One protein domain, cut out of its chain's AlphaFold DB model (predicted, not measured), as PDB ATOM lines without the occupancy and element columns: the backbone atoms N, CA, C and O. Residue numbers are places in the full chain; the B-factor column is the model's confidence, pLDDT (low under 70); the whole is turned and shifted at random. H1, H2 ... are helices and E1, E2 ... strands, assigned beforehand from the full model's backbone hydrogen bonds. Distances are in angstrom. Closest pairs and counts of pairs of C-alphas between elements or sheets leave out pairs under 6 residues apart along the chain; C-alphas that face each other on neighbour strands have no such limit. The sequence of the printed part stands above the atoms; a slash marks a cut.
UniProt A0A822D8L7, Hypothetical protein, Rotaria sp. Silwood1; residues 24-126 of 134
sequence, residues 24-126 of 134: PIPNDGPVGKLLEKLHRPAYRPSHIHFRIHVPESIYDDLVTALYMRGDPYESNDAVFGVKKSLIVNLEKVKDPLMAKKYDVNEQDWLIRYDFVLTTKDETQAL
ATOM      1  N   PRO A  24       5.915 -35.043 -13.526       94.00
ATOM      2  CA  PRO A  24       4.671 -35.735 -13.237       94.00
ATOM      3  C   PRO A  24       3.731 -34.872 -12.383       94.00
ATOM      4  O   PRO A  24       4.177 -34.091 -11.541       94.00
ATOM      5  N   ILE A  25       2.422 -35.045 -12.560       91.81
ATOM      6  CA  ILE A  25       1.409 -34.561 -11.612       91.81
ATOM      7  C   ILE A  25       1.108 -35.643 -10.566       91.81
ATOM      8  O   ILE A  25       1.291 -36.827 -10.861       91.81
ATOM      9  N   PRO A  26       0.611 -35.276  -9.368       92.62
ATOM     10  CA  PRO A  26       0.113 -36.254  -8.406       92.62
ATOM     11  C   PRO A  26      -0.911 -37.199  -9.050       92.62
ATOM     12  O   PRO A  26      -1.870 -36.750  -9.682       92.62
ATOM     13  N   ASN A  27      -0.689 -38.506  -8.915       90.69
ATOM     14  CA  ASN A  27      -1.481 -39.558  -9.559       90.69
ATOM     15  C   ASN A  27      -2.083 -40.572  -8.565       90.69
ATOM     16  O   ASN A  27      -2.687 -41.559  -8.973       90.69
ATOM     17  N   ASP A  28      -1.963 -40.316  -7.268       92.38
ATOM     18  CA  ASP A  28      -2.526 -41.109  -6.173       92.38
ATOM     19  C   ASP A  28      -4.023 -40.821  -5.924       92.38
ATOM     20  O   ASP A  28      -4.727 -41.595  -5.267       92.38
ATOM     21  N   GLY A  29      -4.539 -39.726  -6.492       92.25
ATOM     22  CA  GLY A  29      -5.935 -39.301  -6.379       92.25
ATOM     23  C   GLY A  29      -6.885 -39.811  -7.480       92.25
ATOM     24  O   GLY A  29      -6.489 -40.543  -8.392       92.25
ATOM     25  N   PRO A  30      -8.167 -39.385  -7.450       93.81
ATOM     26  CA  PRO A  30      -9.178 -39.776  -8.439       93.81
ATOM     27  C   PRO A  30      -8.784 -39.472  -9.891       93.81
ATOM     28  O   PRO A  30      -9.049 -40.278 -10.780       93.81
ATOM     29  N   VAL A  31      -8.113 -38.338 -10.126       90.94
ATOM     30  CA  VAL A  31      -7.621 -37.952 -11.459       90.94
ATOM     31  C   VAL A  31      -6.543 -38.918 -11.947       90.94
ATOM     32  O   VAL A  31      -6.589 -39.343 -13.095       90.94
ATOM     33  N   GLY A  32      -5.617 -39.324 -11.077       91.56
ATOM     34  CA  GLY A  32      -4.589 -40.301 -11.432       91.56
ATOM     35  C   GLY A  32      -5.174 -41.664 -11.794       91.56
ATOM     36  O   GLY A  32      -4.846 -42.203 -12.848       91.56
ATOM     37  N   LYS A  33      -6.138 -42.153 -11.004       92.88
ATOM     38  CA  LYS A  33      -6.886 -43.390 -11.305       92.88
ATOM     39  C   LYS A  33      -7.647 -43.310 -12.631       92.88
ATOM     40  O   LYS A  33      -7.770 -44.308 -13.338       92.88
ATOM     41  N   LEU A  34      -8.186 -42.138 -12.975       92.00
ATOM     42  CA  LEU A  34      -8.831 -41.918 -14.270       92.00
ATOM     43  C   LEU A  34      -7.812 -41.974 -15.414       92.00
ATOM     44  O   LEU A  34      -8.053 -42.666 -16.398       92.00
ATOM     45  N   LEU A  35      -6.680 -41.277 -15.286       92.06
ATOM     46  CA  LEU A  35      -5.618 -41.288 -16.296       92.06
ATOM     47  C   LEU A  35      -5.079 -42.704 -16.528       92.06
ATOM     48  O   LEU A  35      -4.934 -43.105 -17.679       92.06
ATOM     49  N   GLU A  36      -4.885 -43.483 -15.463       92.31
ATOM     50  CA  GLU A  36      -4.481 -44.890 -15.538       92.31
ATOM     51  C   GLU A  36      -5.479 -45.726 -16.351       92.31
ATOM     52  O   GLU A  36      -5.090 -46.390 -17.311       92.31
ATOM     53  N   LYS A  37      -6.781 -45.627 -16.048       94.62
ATOM     54  CA  LYS A  37      -7.835 -46.333 -16.802       94.62
ATOM     55  C   LYS A  37      -7.909 -45.921 -18.274       94.62
ATOM     56  O   LYS A  37      -8.296 -46.724 -19.117       94.62
ATOM     57  N   LEU A  38      -7.555 -44.675 -18.582       92.50
ATOM     58  CA  LEU A  38      -7.493 -44.151 -19.946       92.50
ATOM     59  C   LEU A  38      -6.150 -44.439 -20.638       92.50
ATOM     60  O   LEU A  38      -5.963 -44.002 -21.770       92.50
ATOM     61  N   HIS A  39      -5.224 -45.151 -19.985       91.44
ATOM     62  CA  HIS A  39      -3.859 -45.392 -20.463       91.44
ATOM     63  C   HIS A  39      -3.112 -44.092 -20.811       91.44
ATOM     64  O   HIS A  39      -2.336 -44.027 -21.766       91.44
ATOM     65  N   ARG A  40      -3.363 -43.027 -20.039       91.75
ATOM     66  CA  ARG A  40      -2.741 -41.715 -20.218       91.75
ATOM     67  C   ARG A  40      -1.649 -41.473 -19.175       91.75
ATOM     68  O   ARG A  40      -1.873 -41.706 -17.988       91.75
ATOM     69  N   PRO A  41      -0.479 -40.962 -19.585       91.69
ATOM     70  CA  PRO A  41       0.587 -40.616 -18.660       91.69
ATOM     71  C   PRO A  41       0.197 -39.397 -17.815       91.69
ATOM     72  O   PRO A  41      -0.354 -38.422 -18.319       91.69
ATOM     73  N   ALA A  42       0.547 -39.422 -16.531       95.00
ATOM     74  CA  ALA A  42       0.345 -38.307 -15.608       95.00
ATOM     75  C   ALA A  42       1.510 -37.303 -15.665       95.00
ATOM     76  O   ALA A  42       2.054 -36.926 -14.634       95.00
ATOM     77  N   TYR A  43       1.923 -36.898 -16.868       95.81
ATOM     78  CA  TYR A  43       3.046 -35.985 -17.085       95.81
ATOM     79  C   TYR A  43       2.607 -34.700 -17.771       95.81
ATOM     80  O   TYR A  43       1.704 -34.696 -18.609       95.81
ATOM     81  N   ARG A  44       3.294 -33.613 -17.426       96.88
ATOM     82  CA  ARG A  44       3.222 -32.346 -18.144       96.88
ATOM     83  C   ARG A  44       4.528 -32.124 -18.901       96.88
ATOM     84  O   ARG A  44       5.592 -32.319 -18.303       96.88
ATOM     85  N   PRO A  45       4.469 -31.695 -20.172       97.25
ATOM     86  CA  PRO A  45       5.663 -31.354 -20.935       97.25
ATOM     87  C   PRO A  45       6.412 -30.191 -20.291       97.25
ATOM     88  O   PRO A  45       5.825 -29.419 -19.538       97.25
ATOM     89  N   SER A  46       7.691 -30.021 -20.605       96.75
ATOM     90  CA  SER A  46       8.470 -28.845 -20.218       96.75
ATOM     91  C   SER A  46       7.772 -27.541 -20.637       96.75
ATOM     92  O   SER A  46       7.404 -27.383 -21.805       96.75
ATOM     93  N   HIS A  47       7.608 -26.597 -19.701       97.12
ATOM     94  CA  HIS A  47       6.963 -25.304 -19.964       97.12
ATOM     95  C   HIS A  47       7.409 -24.169 -19.035       97.12
ATOM     96  O   HIS A  47       7.959 -24.398 -17.957       97.12
ATOM     97  N   ILE A  48       7.117 -22.932 -19.451       96.81
ATOM     98  CA  ILE A  48       7.284 -21.703 -18.658       96.81
ATOM     99  C   ILE A  48       5.946 -20.978 -18.595       96.81
ATOM    100  O   ILE A  48       5.315 -20.756 -19.624       96.81
ATOM    101  N   HIS A  49       5.530 -20.598 -17.390       97.25
ATOM    102  CA  HIS A  49       4.314 -19.824 -17.164       97.25
ATOM    103  C   HIS A  49       4.564 -18.321 -17.267       97.25
ATOM    104  O   HIS A  49       5.558 -17.816 -16.746       97.25
ATOM    105  N   PHE A  50       3.598 -17.618 -17.849       97.75
ATOM    106  CA  PHE A  50       3.582 -16.170 -17.971       97.75
ATOM    107  C   PHE A  50       2.247 -15.620 -17.474       97.75
ATOM    108  O   PHE A  50       1.179 -16.139 -17.797       97.75
ATOM    109  N   ARG A  51       2.327 -14.540 -16.697       97.69
ATOM    110  CA  ARG A  51       1.219 -13.617 -16.478       97.69
ATOM    111  C   ARG A  51       1.699 -12.243 -16.911       97.69
ATOM    112  O   ARG A  51       2.667 -11.742 -16.342       97.69
ATOM    113  N   ILE A  52       1.036 -11.668 -17.903       97.75
ATOM    114  CA  ILE A  52       1.350 -10.349 -18.441       97.75
ATOM    115  C   ILE A  52       0.201  -9.428 -18.066       97.75
ATOM    116  O   ILE A  52      -0.962  -9.748 -18.296       97.75
ATOM    117  N   HIS A  53       0.556  -8.316 -17.437       96.69
ATOM    118  CA  HIS A  53      -0.370  -7.324 -16.926       96.69
ATOM    119  C   HIS A  53       0.175  -5.942 -17.269       96.69
ATOM    120  O   HIS A  53       1.340  -5.656 -16.983       96.69
ATOM    121  N   VAL A  54      -0.674  -5.100 -17.852       96.69
ATOM    122  CA  VAL A  54      -0.364  -3.698 -18.137       96.69
ATOM    123  C   VAL A  54      -1.261  -2.837 -17.238       96.69
ATOM    124  O   VAL A  54      -2.470  -2.760 -17.498       96.69
ATOM    125  N   PRO A  55      -0.709  -2.231 -16.167       94.94
ATOM    126  CA  PRO A  55      -1.481  -1.439 -15.216       94.94
ATOM    127  C   PRO A  55      -2.251  -0.313 -15.901       94.94
ATOM    128  O   PRO A  55      -1.741   0.305 -16.830       94.94
ATOM    129  N   GLU A  56      -3.475  -0.060 -15.432       94.44
ATOM    130  CA  GLU A  56      -4.309   1.072 -15.874       94.44
ATOM    131  C   GLU A  56      -4.508   1.160 -17.404       94.44
ATOM    132  O   GLU A  56      -4.700   2.238 -17.956       94.44
ATOM    133  N   SER A  57      -4.497   0.016 -18.102       95.50
ATOM    134  CA  SER A  57      -4.646  -0.043 -19.562       95.50
ATOM    135  C   SER A  57      -5.980  -0.638 -20.033       95.50
ATOM    136  O   SER A  57      -6.735  -1.260 -19.271       95.50
ATOM    137  N   ILE A  58      -6.251  -0.464 -21.330       97.06
ATOM    138  CA  ILE A  58      -7.371  -1.096 -22.043       97.06
ATOM    139  C   ILE A  58      -7.134  -2.585 -22.332       97.06
ATOM    140  O   ILE A  58      -8.076  -3.281 -22.705       97.06
ATOM    141  N   TYR A  59      -5.901  -3.072 -22.178       97.56
ATOM    142  CA  TYR A  59      -5.535  -4.458 -22.458       97.56
ATOM    143  C   TYR A  59      -5.990  -5.392 -21.341       97.56
ATOM    144  O   TYR A  59      -6.031  -5.012 -20.167       97.56
ATOM    145  N   ASP A  60      -6.347  -6.613 -21.723       97.06
ATOM    146  CA  ASP A  60      -6.725  -7.670 -20.796       97.06
ATOM    147  C   ASP A  60      -5.497  -8.449 -20.293       97.06
ATOM    148  O   ASP A  60      -4.461  -8.524 -20.962       97.06
ATOM    149  N   ASP A  61      -5.607  -9.026 -19.095       96.62
ATOM    150  CA  ASP A  61      -4.531  -9.813 -18.490       96.62
ATOM    151  C   ASP A  61      -4.321 -11.111 -19.283       96.62
ATOM    152  O   ASP A  61      -5.225 -11.938 -19.411       96.62
ATOM    153  N   LEU A  62      -3.090 -11.362 -19.735       96.88
ATOM    154  CA  LEU A  62      -2.749 -12.623 -20.390       96.88
ATOM    155  C   LEU A  62      -2.123 -13.595 -19.390       96.88
ATOM    156  O   LEU A  62      -0.998 -13.395 -18.928       96.88
ATOM    157  N   VAL A  63      -2.824 -14.693 -19.107       96.88
ATOM    158  CA  VAL A  63      -2.281 -15.860 -18.396       96.88
ATOM    159  C   VAL A  63      -2.044 -16.977 -19.404       96.88
ATOM    160  O   VAL A  63      -2.980 -17.493 -20.010       96.88
ATOM    161  N   THR A  64      -0.785 -17.359 -19.595       97.12
ATOM    162  CA  THR A  64      -0.405 -18.349 -20.606       97.12
ATOM    163  C   THR A  64       0.827 -19.154 -20.186       97.12
ATOM    164  O   THR A  64       1.417 -18.938 -19.123       97.12
ATOM    165  N   ALA A  65       1.207 -20.125 -21.007       97.44
ATOM    166  CA  ALA A  65       2.452 -20.860 -20.873       97.44
ATOM    167  C   ALA A  65       3.044 -21.158 -22.251       97.44
ATOM    168  O   ALA A  65       2.298 -21.398 -23.196       97.44
ATOM    169  N   LEU A  66       4.372 -21.176 -22.344       97.38
ATOM    170  CA  LEU A  66       5.092 -21.644 -23.528       97.38
ATOM    171  C   LEU A  66       5.616 -23.053 -23.281       97.38
ATOM    172  O   LEU A  66       6.172 -23.320 -22.215       97.38
ATOM    173  N   TYR A  67       5.456 -23.927 -24.269       97.38
ATOM    174  CA  TYR A  67       5.834 -25.338 -24.221       97.38
ATOM    175  C   TYR A  67       7.001 -25.608 -25.164       97.38
ATOM    176  O   TYR A  67       7.069 -25.036 -26.248       97.38
ATOM    177  N   MET A  68       7.926 -26.479 -24.777       95.94
ATOM    178  CA  MET A  68       9.124 -26.737 -25.578       95.94
ATOM    179  C   MET A  68       8.832 -27.752 -26.675       95.94
ATOM    180  O   MET A  68       8.328 -28.840 -26.398       95.94
ATOM    181  N   ARG A  69       9.215 -27.420 -27.912       95.69
ATOM    182  CA  ARG A  69       9.118 -28.344 -29.040       95.69
ATOM    183  C   ARG A  69       9.949 -29.604 -28.796       95.69
ATOM    184  O   ARG A  69      11.120 -29.515 -28.426       95.69
ATOM    185  N   GLY A  70       9.354 -30.758 -29.091       93.50
ATOM    186  CA  GLY A  70      10.017 -32.061 -29.031       93.50
ATOM    187  C   GLY A  70      10.008 -32.687 -27.639       93.50
ATOM    188  O   GLY A  70      10.663 -33.706 -27.429       93.50
ATOM    189  N   ASP A  71       9.277 -32.099 -26.690       95.25
ATOM    190  CA  ASP A  71       9.014 -32.755 -25.414       95.25
ATOM    191  C   ASP A  71       8.141 -34.012 -25.632       95.25
ATOM    192  O   ASP A  71       7.149 -33.930 -26.363       95.25
ATOM    193  N   PRO A  72       8.452 -35.162 -25.000       94.62
ATOM    194  CA  PRO A  72       7.686 -36.401 -25.168       94.62
ATOM    195  C   PRO A  72       6.185 -36.282 -24.873       94.62
ATOM    196  O   PRO A  72       5.399 -37.081 -25.381       94.62
ATOM    197  N   TYR A  73       5.779 -35.304 -24.058       93.94
ATOM    198  CA  TYR A  73       4.392 -35.113 -23.636       93.94
ATOM    199  C   TYR A  73       3.724 -33.887 -24.270       93.94
ATOM    200  O   TYR A  73       2.612 -33.538 -23.878       93.94
ATOM    201  N   GLU A  74       4.336 -33.240 -25.271       91.75
ATOM    202  CA  GLU A  74       3.741 -32.056 -25.913       91.75
ATOM    203  C   GLU A  74       2.394 -32.351 -26.603       91.75
ATOM    204  O   GLU A  74       1.557 -31.463 -26.733       91.75
ATOM    205  N   SER A  75       2.155 -33.598 -27.019       90.38
ATOM    206  CA  SER A  75       0.901 -34.046 -27.643       90.38
ATOM    207  C   SER A  75      -0.049 -34.776 -26.686       90.38
ATOM    208  O   SER A  75      -1.178 -35.076 -27.068       90.38
ATOM    209  N   ASN A  76       0.381 -35.066 -25.454       90.25
ATOM    210  CA  ASN A  76      -0.396 -35.848 -24.490       90.25
ATOM    211  C   ASN A  76      -0.260 -35.312 -23.058       90.25
ATOM    212  O   ASN A  76      -0.133 -36.078 -22.105       90.25
ATOM    213  N   ASP A  77      -0.289 -33.987 -22.916       93.25
ATOM    214  CA  ASP A  77      -0.276 -33.311 -21.619       93.25
ATOM    215  C   ASP A  77      -1.446 -33.785 -20.744       93.25
ATOM    216  O   ASP A  77      -2.617 -33.748 -21.152       93.25
ATOM    217  N   ALA A  78      -1.132 -34.205 -19.519       91.81
ATOM    218  CA  ALA A  78      -2.103 -34.734 -18.567       91.81
ATOM    219  C   ALA A  78      -3.240 -33.745 -18.256       91.81
ATOM    220  O   ALA A  78      -4.357 -34.176 -17.972       91.81
ATOM    221  N   VAL A  79      -2.976 -32.434 -18.344       91.56
ATOM    222  CA  VAL A  79      -3.952 -31.374 -18.026       91.56
ATOM    223  C   VAL A  79      -4.494 -30.636 -19.250       91.56
ATOM    224  O   VAL A  79      -5.185 -29.633 -19.091       91.56
ATOM    225  N   PHE A  80      -4.199 -31.115 -20.464       90.81
ATOM    226  CA  PHE A  80      -4.671 -30.519 -21.721       90.81
ATOM    227  C   PHE A  80      -4.322 -29.025 -21.889       90.81
ATOM    228  O   PHE A  80      -5.061 -28.268 -22.517       90.81
ATOM    229  N   GLY A  81      -3.198 -28.579 -21.324       90.88
ATOM    230  CA  GLY A  81      -2.780 -27.180 -21.358       90.88
ATOM    231  C   GLY A  81      -2.077 -26.767 -22.653       90.88
ATOM    232  O   GLY A  81      -1.951 -25.570 -22.921       90.88
ATOM    233  N   VAL A  82      -1.595 -27.726 -23.449       93.88
ATOM    234  CA  VAL A  82      -0.836 -27.442 -24.674       93.88
ATOM    235  C   VAL A  82      -1.761 -26.993 -25.805       93.88
ATOM    236  O   VAL A  82      -2.693 -27.695 -26.192       93.88
ATOM    237  N   LYS A  83      -1.437 -25.845 -26.406       94.00
ATOM    238  CA  LYS A  83      -2.012 -25.376 -27.675       94.00
ATOM    239  C   LYS A  83      -0.904 -25.275 -28.715       94.00
ATOM    240  O   LYS A  83       0.195 -24.843 -28.384       94.00
ATOM    241  N   LYS A  84      -1.193 -25.607 -29.980       92.75
ATOM    242  CA  LYS A  84      -0.193 -25.591 -31.070       92.75
ATOM    243  C   LYS A  84       0.543 -24.249 -31.193       92.75
ATOM    244  O   LYS A  84       1.746 -24.249 -31.416       92.75
ATOM    245  N   SER A  85      -0.161 -23.132 -31.006       93.19
ATOM    246  CA  SER A  85       0.393 -21.769 -31.067       93.19
ATOM    247  C   SER A  85       1.318 -21.399 -29.900       93.19
ATOM    248  O   SER A  85       2.008 -20.385 -29.965       93.19
ATOM    249  N   LEU A  86       1.332 -22.199 -28.832       96.19
ATOM    250  CA  LEU A  86       2.130 -21.970 -27.628       96.19
ATOM    251  C   LEU A  86       3.367 -22.871 -27.561       96.19
ATOM    252  O   LEU A  86       4.074 -22.869 -26.553       96.19
ATOM    253  N   ILE A  87       3.627 -23.661 -28.606       96.56
ATOM    254  CA  ILE A  87       4.800 -24.526 -28.658       96.56
ATOM    255  C   ILE A  87       5.922 -23.796 -29.387       96.56
ATOM    256  O   ILE A  87       5.750 -23.350 -30.520       96.56
ATOM    257  N   VAL A  88       7.073 -23.680 -28.730       96.94
ATOM    258  CA  VAL A  88       8.206 -22.869 -29.175       96.94
ATOM    259  C   VAL A  88       9.448 -23.719 -29.411       96.94
ATOM    260  O   VAL A  88       9.708 -24.698 -28.704       96.94
ATOM    261  N   ASN A  89      10.239 -23.328 -30.408       95.81
ATOM    262  CA  ASN A  89      11.544 -23.924 -30.663       95.81
ATOM    263  C   ASN A  89      12.596 -23.305 -29.739       95.81
ATOM    264  O   ASN A  89      12.557 -22.111 -29.447       95.81
ATOM    265  N   LEU A  90      13.547 -24.127 -29.299       94.50
ATOM    266  CA  LEU A  90      14.737 -23.646 -28.609       94.50
ATOM    267  C   LEU A  90      15.821 -23.369 -29.641       94.50
ATOM    268  O   LEU A  90      16.348 -24.288 -30.269       94.50
ATOM    269  N   GLU A  91      16.165 -22.102 -29.787       95.50
ATOM    270  CA  GLU A  91      17.301 -21.674 -30.586       95.50
ATOM    271  C   GLU A  91      18.576 -21.671 -29.740       95.50
ATOM    272  O   GLU A  91      18.562 -21.930 -28.534       95.50
ATOM    273  N   LYS A  92      19.704 -21.389 -30.387       96.44
ATOM    274  CA  LYS A  92      20.984 -21.157 -29.722       96.44
ATOM    275  C   LYS A  92      21.355 -19.689 -29.840       96.44
ATOM    276  O   LYS A  92      21.178 -19.109 -30.910       96.44
ATOM    277  N   VAL A  93      21.906 -19.112 -28.775       96.75
ATOM    278  CA  VAL A  93      22.554 -17.798 -28.849       96.75
ATOM    279  C   VAL A  93      23.751 -17.910 -29.796       96.75
ATOM    280  O   VAL A  93      24.646 -18.724 -29.570       96.75
ATOM    281  N   LYS A  94      23.736 -17.119 -30.872       96.31
ATOM    282  CA  LYS A  94      24.791 -17.086 -31.901       96.31
ATOM    283  C   LYS A  94      25.486 -15.734 -32.016       96.31
ATOM    284  O   LYS A  94      26.561 -15.671 -32.591       96.31
ATOM    285  N   ASP A  95      24.850 -14.665 -31.543       95.75
ATOM    286  CA  ASP A  95      25.379 -13.308 -31.652       95.75
ATOM    287  C   ASP A  95      26.220 -12.965 -30.407       95.75
ATOM    288  O   ASP A  95      25.660 -12.881 -29.307       95.75
ATOM    289  N   PRO A  96      27.537 -12.725 -30.554       95.19
ATOM    290  CA  PRO A  96      28.402 -12.337 -29.443       95.19
ATOM    291  C   PRO A  96      27.998 -11.007 -28.792       95.19
ATOM    292  O   PRO A  96      28.225 -10.808 -27.597       95.19
ATOM    293  N   LEU A  97      27.382 -10.085 -29.546       95.81
ATOM    294  CA  LEU A  97      26.907  -8.813 -28.997       95.81
ATOM    295  C   LEU A  97      25.700  -9.033 -28.088       95.81
ATOM    296  O   LEU A  97      25.661  -8.481 -26.988       95.81
ATOM    297  N   MET A  98      24.752  -9.878 -28.503       93.56
ATOM    298  CA  MET A  98      23.646 -10.327 -27.655       93.56
ATOM    299  C   MET A  98      24.157 -11.046 -26.402       93.56
ATOM    300  O   MET A  98      23.711 -10.726 -25.300       93.56
ATOM    301  N   ALA A  99      25.104 -11.975 -26.568       95.12
ATOM    302  CA  ALA A  99      25.695 -12.734 -25.471       95.12
ATOM    303  C   ALA A  99      26.294 -11.807 -24.406       95.12
ATOM    304  O   ALA A  99      25.945 -11.880 -23.226       95.12
ATOM    305  N   LYS A 100      27.097 -10.834 -24.850       95.88
ATOM    306  CA  LYS A 100      27.682  -9.812 -23.983       95.88
ATOM    307  C   LYS A 100      26.631  -8.887 -23.362       95.88
ATOM    308  O   LYS A 100      26.724  -8.589 -22.177       95.88
ATOM    309  N   LYS A 101      25.645  -8.419 -24.140       94.81
ATOM    310  CA  LYS A 101      24.597  -7.492 -23.670       94.81
ATOM    311  C   LYS A 101      23.780  -8.091 -22.526       94.81
ATOM    312  O   LYS A 101      23.412  -7.372 -21.602       94.81
ATOM    313  N   TYR A 102      23.478  -9.382 -22.612       94.06
ATOM    314  CA  TYR A 102      22.560 -10.063 -21.704       94.06
ATOM    315  C   TYR A 102      23.240 -11.012 -20.709       94.06
ATOM    316  O   TYR A 102      22.543 -11.738 -19.998       94.06
ATOM    317  N   ASP A 103      24.575 -10.996 -20.639       95.62
ATOM    318  CA  ASP A 103      25.365 -11.861 -19.757       95.62
ATOM    319  C   ASP A 103      24.998 -13.351 -19.929       95.62
ATOM    320  O   ASP A 103      24.672 -14.065 -18.979       95.62
ATOM    321  N   VAL A 104      24.978 -13.826 -21.174       96.00
ATOM    322  CA  VAL A 104      24.770 -15.243 -21.529       96.00
ATOM    323  C   VAL A 104      25.939 -15.740 -22.368       96.00
ATOM    324  O   VAL A 104      26.682 -14.944 -22.938       96.00
ATOM    325  N   ASN A 105      26.102 -17.056 -22.462       96.56
ATOM    326  CA  ASN A 105      27.126 -17.645 -23.313       96.56
ATOM    327  C   ASN A 105      26.593 -17.872 -24.728       96.56
ATOM    328  O   ASN A 105      25.401 -18.103 -24.952       96.56
ATOM    329  N   GLU A 106      27.502 -17.894 -25.698       94.56
ATOM    330  CA  GLU A 106      27.208 -18.519 -26.984       94.56
ATOM    331  C   GLU A 106      26.795 -19.980 -26.764       94.56
ATOM    332  O   GLU A 106      27.277 -20.651 -25.853       94.56
ATOM    333  N   GLN A 107      25.891 -20.484 -27.603       95.56
ATOM    334  CA  GLN A 107      25.299 -21.821 -27.470       95.56
ATOM    335  C   GLN A 107      24.395 -22.031 -26.243       95.56
ATOM    336  O   GLN A 107      23.854 -23.136 -26.087       95.56
ATOM    337  N   ASP A 108      24.125 -21.010 -25.424       96.62
ATOM    338  CA  ASP A 108      23.000 -21.073 -24.489       96.62
ATOM    339  C   ASP A 108      21.677 -21.195 -25.258       96.62
ATOM    340  O   ASP A 108      21.554 -20.790 -26.421       96.62
ATOM    341  N   TRP A 109      20.681 -21.822 -24.631       96.75
ATOM    342  CA  TRP A 109      19.346 -21.935 -25.217       96.75
ATOM    343  C   TRP A 109      18.652 -20.575 -25.235       96.75
ATOM    344  O   TRP A 109      18.659 -19.856 -24.238       96.75
ATOM    345  N   LEU A 110      18.003 -20.261 -26.352       96.44
ATOM    346  CA  LEU A 110      17.306 -19.005 -26.587       96.44
ATOM    347  C   LEU A 110      15.845 -19.271 -26.958       96.44
ATOM    348  O   LEU A 110      15.550 -20.120 -27.797       96.44
ATOM    349  N   ILE A 111      14.941 -18.506 -26.347       96.19
ATOM    350  CA  ILE A 111      13.544 -18.385 -26.766       96.19
ATOM    351  C   ILE A 111      13.307 -16.917 -27.093       96.19
ATOM    352  O   ILE A 111      13.578 -16.048 -26.267       96.19
ATOM    353  N   ARG A 112      12.782 -16.655 -28.290       95.31
ATOM    354  CA  ARG A 112      12.235 -15.356 -28.685       95.31
ATOM    355  C   ARG A 112      10.749 -15.548 -28.927       95.31
ATOM    356  O   ARG A 112      10.366 -16.453 -29.665       95.31
ATOM    357  N   TYR A 113       9.927 -14.753 -28.258       96.69
ATOM    358  CA  TYR A 113       8.482 -14.879 -28.348       96.69
ATOM    359  C   TYR A 113       7.824 -13.529 -28.111       96.69
ATOM    360  O   TYR A 113       8.126 -12.870 -27.115       96.69
ATOM    361  N   ASP A 114       6.904 -13.174 -29.000       96.56
ATOM    362  CA  ASP A 114       6.119 -11.953 -28.901       96.56
ATOM    363  C   ASP A 114       4.746 -12.291 -28.327       96.56
ATOM    364  O   ASP A 114       4.029 -13.159 -28.833       96.56
ATOM    365  N   PHE A 115       4.372 -11.601 -27.255       96.50
ATOM    366  CA  PHE A 115       3.037 -11.707 -26.689       96.50
ATOM    367  C   PHE A 115       2.162 -10.593 -27.245       96.50
ATOM    368  O   PHE A 115       2.510  -9.417 -27.161       96.50
ATOM    369  N   VAL A 116       1.002 -10.973 -27.771       95.12
ATOM    370  CA  VAL A 116      -0.023 -10.035 -28.231       95.12
ATOM    371  C   VAL A 116      -1.152 -10.035 -27.210       95.12
ATOM    372  O   VAL A 116      -1.673 -11.097 -26.863       95.12
ATOM    373  N   LEU A 117      -1.504  -8.849 -26.714       96.06
ATOM    374  CA  LEU A 117      -2.614  -8.655 -25.787       96.06
ATOM    375  C   LEU A 117      -3.835  -8.153 -26.551       96.06
ATOM    376  O   LEU A 117      -3.723  -7.252 -27.381       96.06
ATOM    377  N   THR A 118      -4.994  -8.720 -26.241       96.38
ATOM    378  CA  THR A 118      -6.287  -8.195 -26.677       96.38
ATOM    379  C   THR A 118      -6.743  -7.105 -25.721       96.38
ATOM    380  O   THR A 118      -6.363  -7.073 -24.547       96.38
ATOM    381  N   THR A 119      -7.567  -6.191 -26.213       97.50
ATOM    382  CA  THR A 119      -8.296  -5.268 -25.343       97.50
ATOM    383  C   THR A 119      -9.376  -6.014 -24.559       97.50
ATOM    384  O   THR A 119      -9.862  -7.068 -24.978       97.50
ATOM    385  N   LYS A 120      -9.780  -5.457 -23.416       95.56
ATOM    386  CA  LYS A 120     -10.869  -6.002 -22.589       95.56
ATOM    387  C   LYS A 120     -12.172  -6.146 -23.385       95.56
ATOM    388  O   LYS A 120     -12.869  -7.149 -23.244       95.56
ATOM    389  N   ASP A 121     -12.454  -5.188 -24.266       95.62
ATOM    390  CA  ASP A 121     -13.646  -5.194 -25.118       95.62
ATOM    391  C   ASP A 121     -13.580  -6.290 -26.195       95.62
ATOM    392  O   ASP A 121     -14.551  -7.026 -26.388       95.62
ATOM    393  N   GLU A 122     -12.426  -6.467 -26.851       95.75
ATOM    394  CA  GLU A 122     -12.209  -7.559 -27.813       95.75
ATOM    395  C   GLU A 122     -12.345  -8.932 -27.153       95.75
ATOM    396  O   GLU A 122     -13.020  -9.807 -27.700       95.75
ATOM    397  N   THR A 123     -11.758  -9.126 -25.963       93.44
ATOM    398  CA  THR A 123     -11.918 -10.379 -25.212       93.44
ATOM    399  C   THR A 123     -13.399 -10.656 -24.946       93.44
ATOM    400  O   THR A 123     -13.881 -11.764 -25.194       93.44
ATOM    401  N   GLN A 124     -14.150  -9.651 -24.485       92.06
ATOM    402  CA  GLN A 124     -15.568  -9.804 -24.170       92.06
ATOM    403  C   GLN A 124     -16.412 -10.150 -25.407       92.06
ATOM    404  O   GLN A 124     -17.311 -10.998 -25.329       92.06
ATOM    405  N   ALA A 125     -16.109  -9.545 -26.557       92.94
ATOM    406  CA  ALA A 125     -16.754  -9.877 -27.824       92.94
ATOM    407  C   ALA A 125     -16.473 -11.337 -28.230       92.94
ATOM    408  O   ALA A 125     -17.412 -12.095 -28.481       92.94
ATOM    409  N   LEU A 126     -15.206 -11.768 -28.196       89.81
ATOM    410  CA  LEU A 126     -14.798 -13.133 -28.559       89.81
ATOM    411  C   LEU A 126     -15.441 -14.201 -27.667       89.81
ATOM    412  O   LEU A 126     -15.866 -15.251 -28.156       89.81
TER     413      LEU A 126
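What this domain is: This is residues 24 to 126 of the 134 residues of the protein "Hypothetical protein" of Rotaria sp. Silwood1 (UniProt A0A822D8L7). With little regular structure, this flat, loose model has one antiparallel hairpin, E1 and E2, in the middle, and three short helices set far out from it, H1 on a short link before E1, and H2 and H3 on the long links E2 to H2 and H2 to H3. H1 and H2 lie toward opposite ends of the longest axis, and H3 lies off toward the hairpin's turn. The 103 printed residues run H1, E1, E2, H2, H3; the class is mixed, with only 35 residues in named elements. The radius of gyration of the C-alphas is 18.1 A, the spans 52 by 41 by 20 A.

Where its parts are: E1, residues 47 to 52, is 16.0 A long, and E2, 62 to 68, 19.2 A. H1 is residues 30 to 37, from C-alpha 30 at (-9.178, -39.776, -8.439); H2 is 96 to 102; H3 is 120 to 126, to C-alpha 126 at (-14.798, -13.133, -28.559).

How they stand to each other: E1 and E2 are antiparallel at 159 degrees, with N 50 and O 64 2.8 A apart, within hydrogen-bond range. Residues 67 to 68 of E2 pair with 87 to 88, parallel. H1, H2 and H3 are apart from one another, and in each every O i to N i+4 pair is within hydrogen-bond range.

The domain as a whole: The farthest C-alphas, Lys 37 and Leu 97, are 52.6 A apart. The links E2 to H2 and H2 to H3 are long. The printed part has no cut, and no printed residue is under 70 in pLDDT.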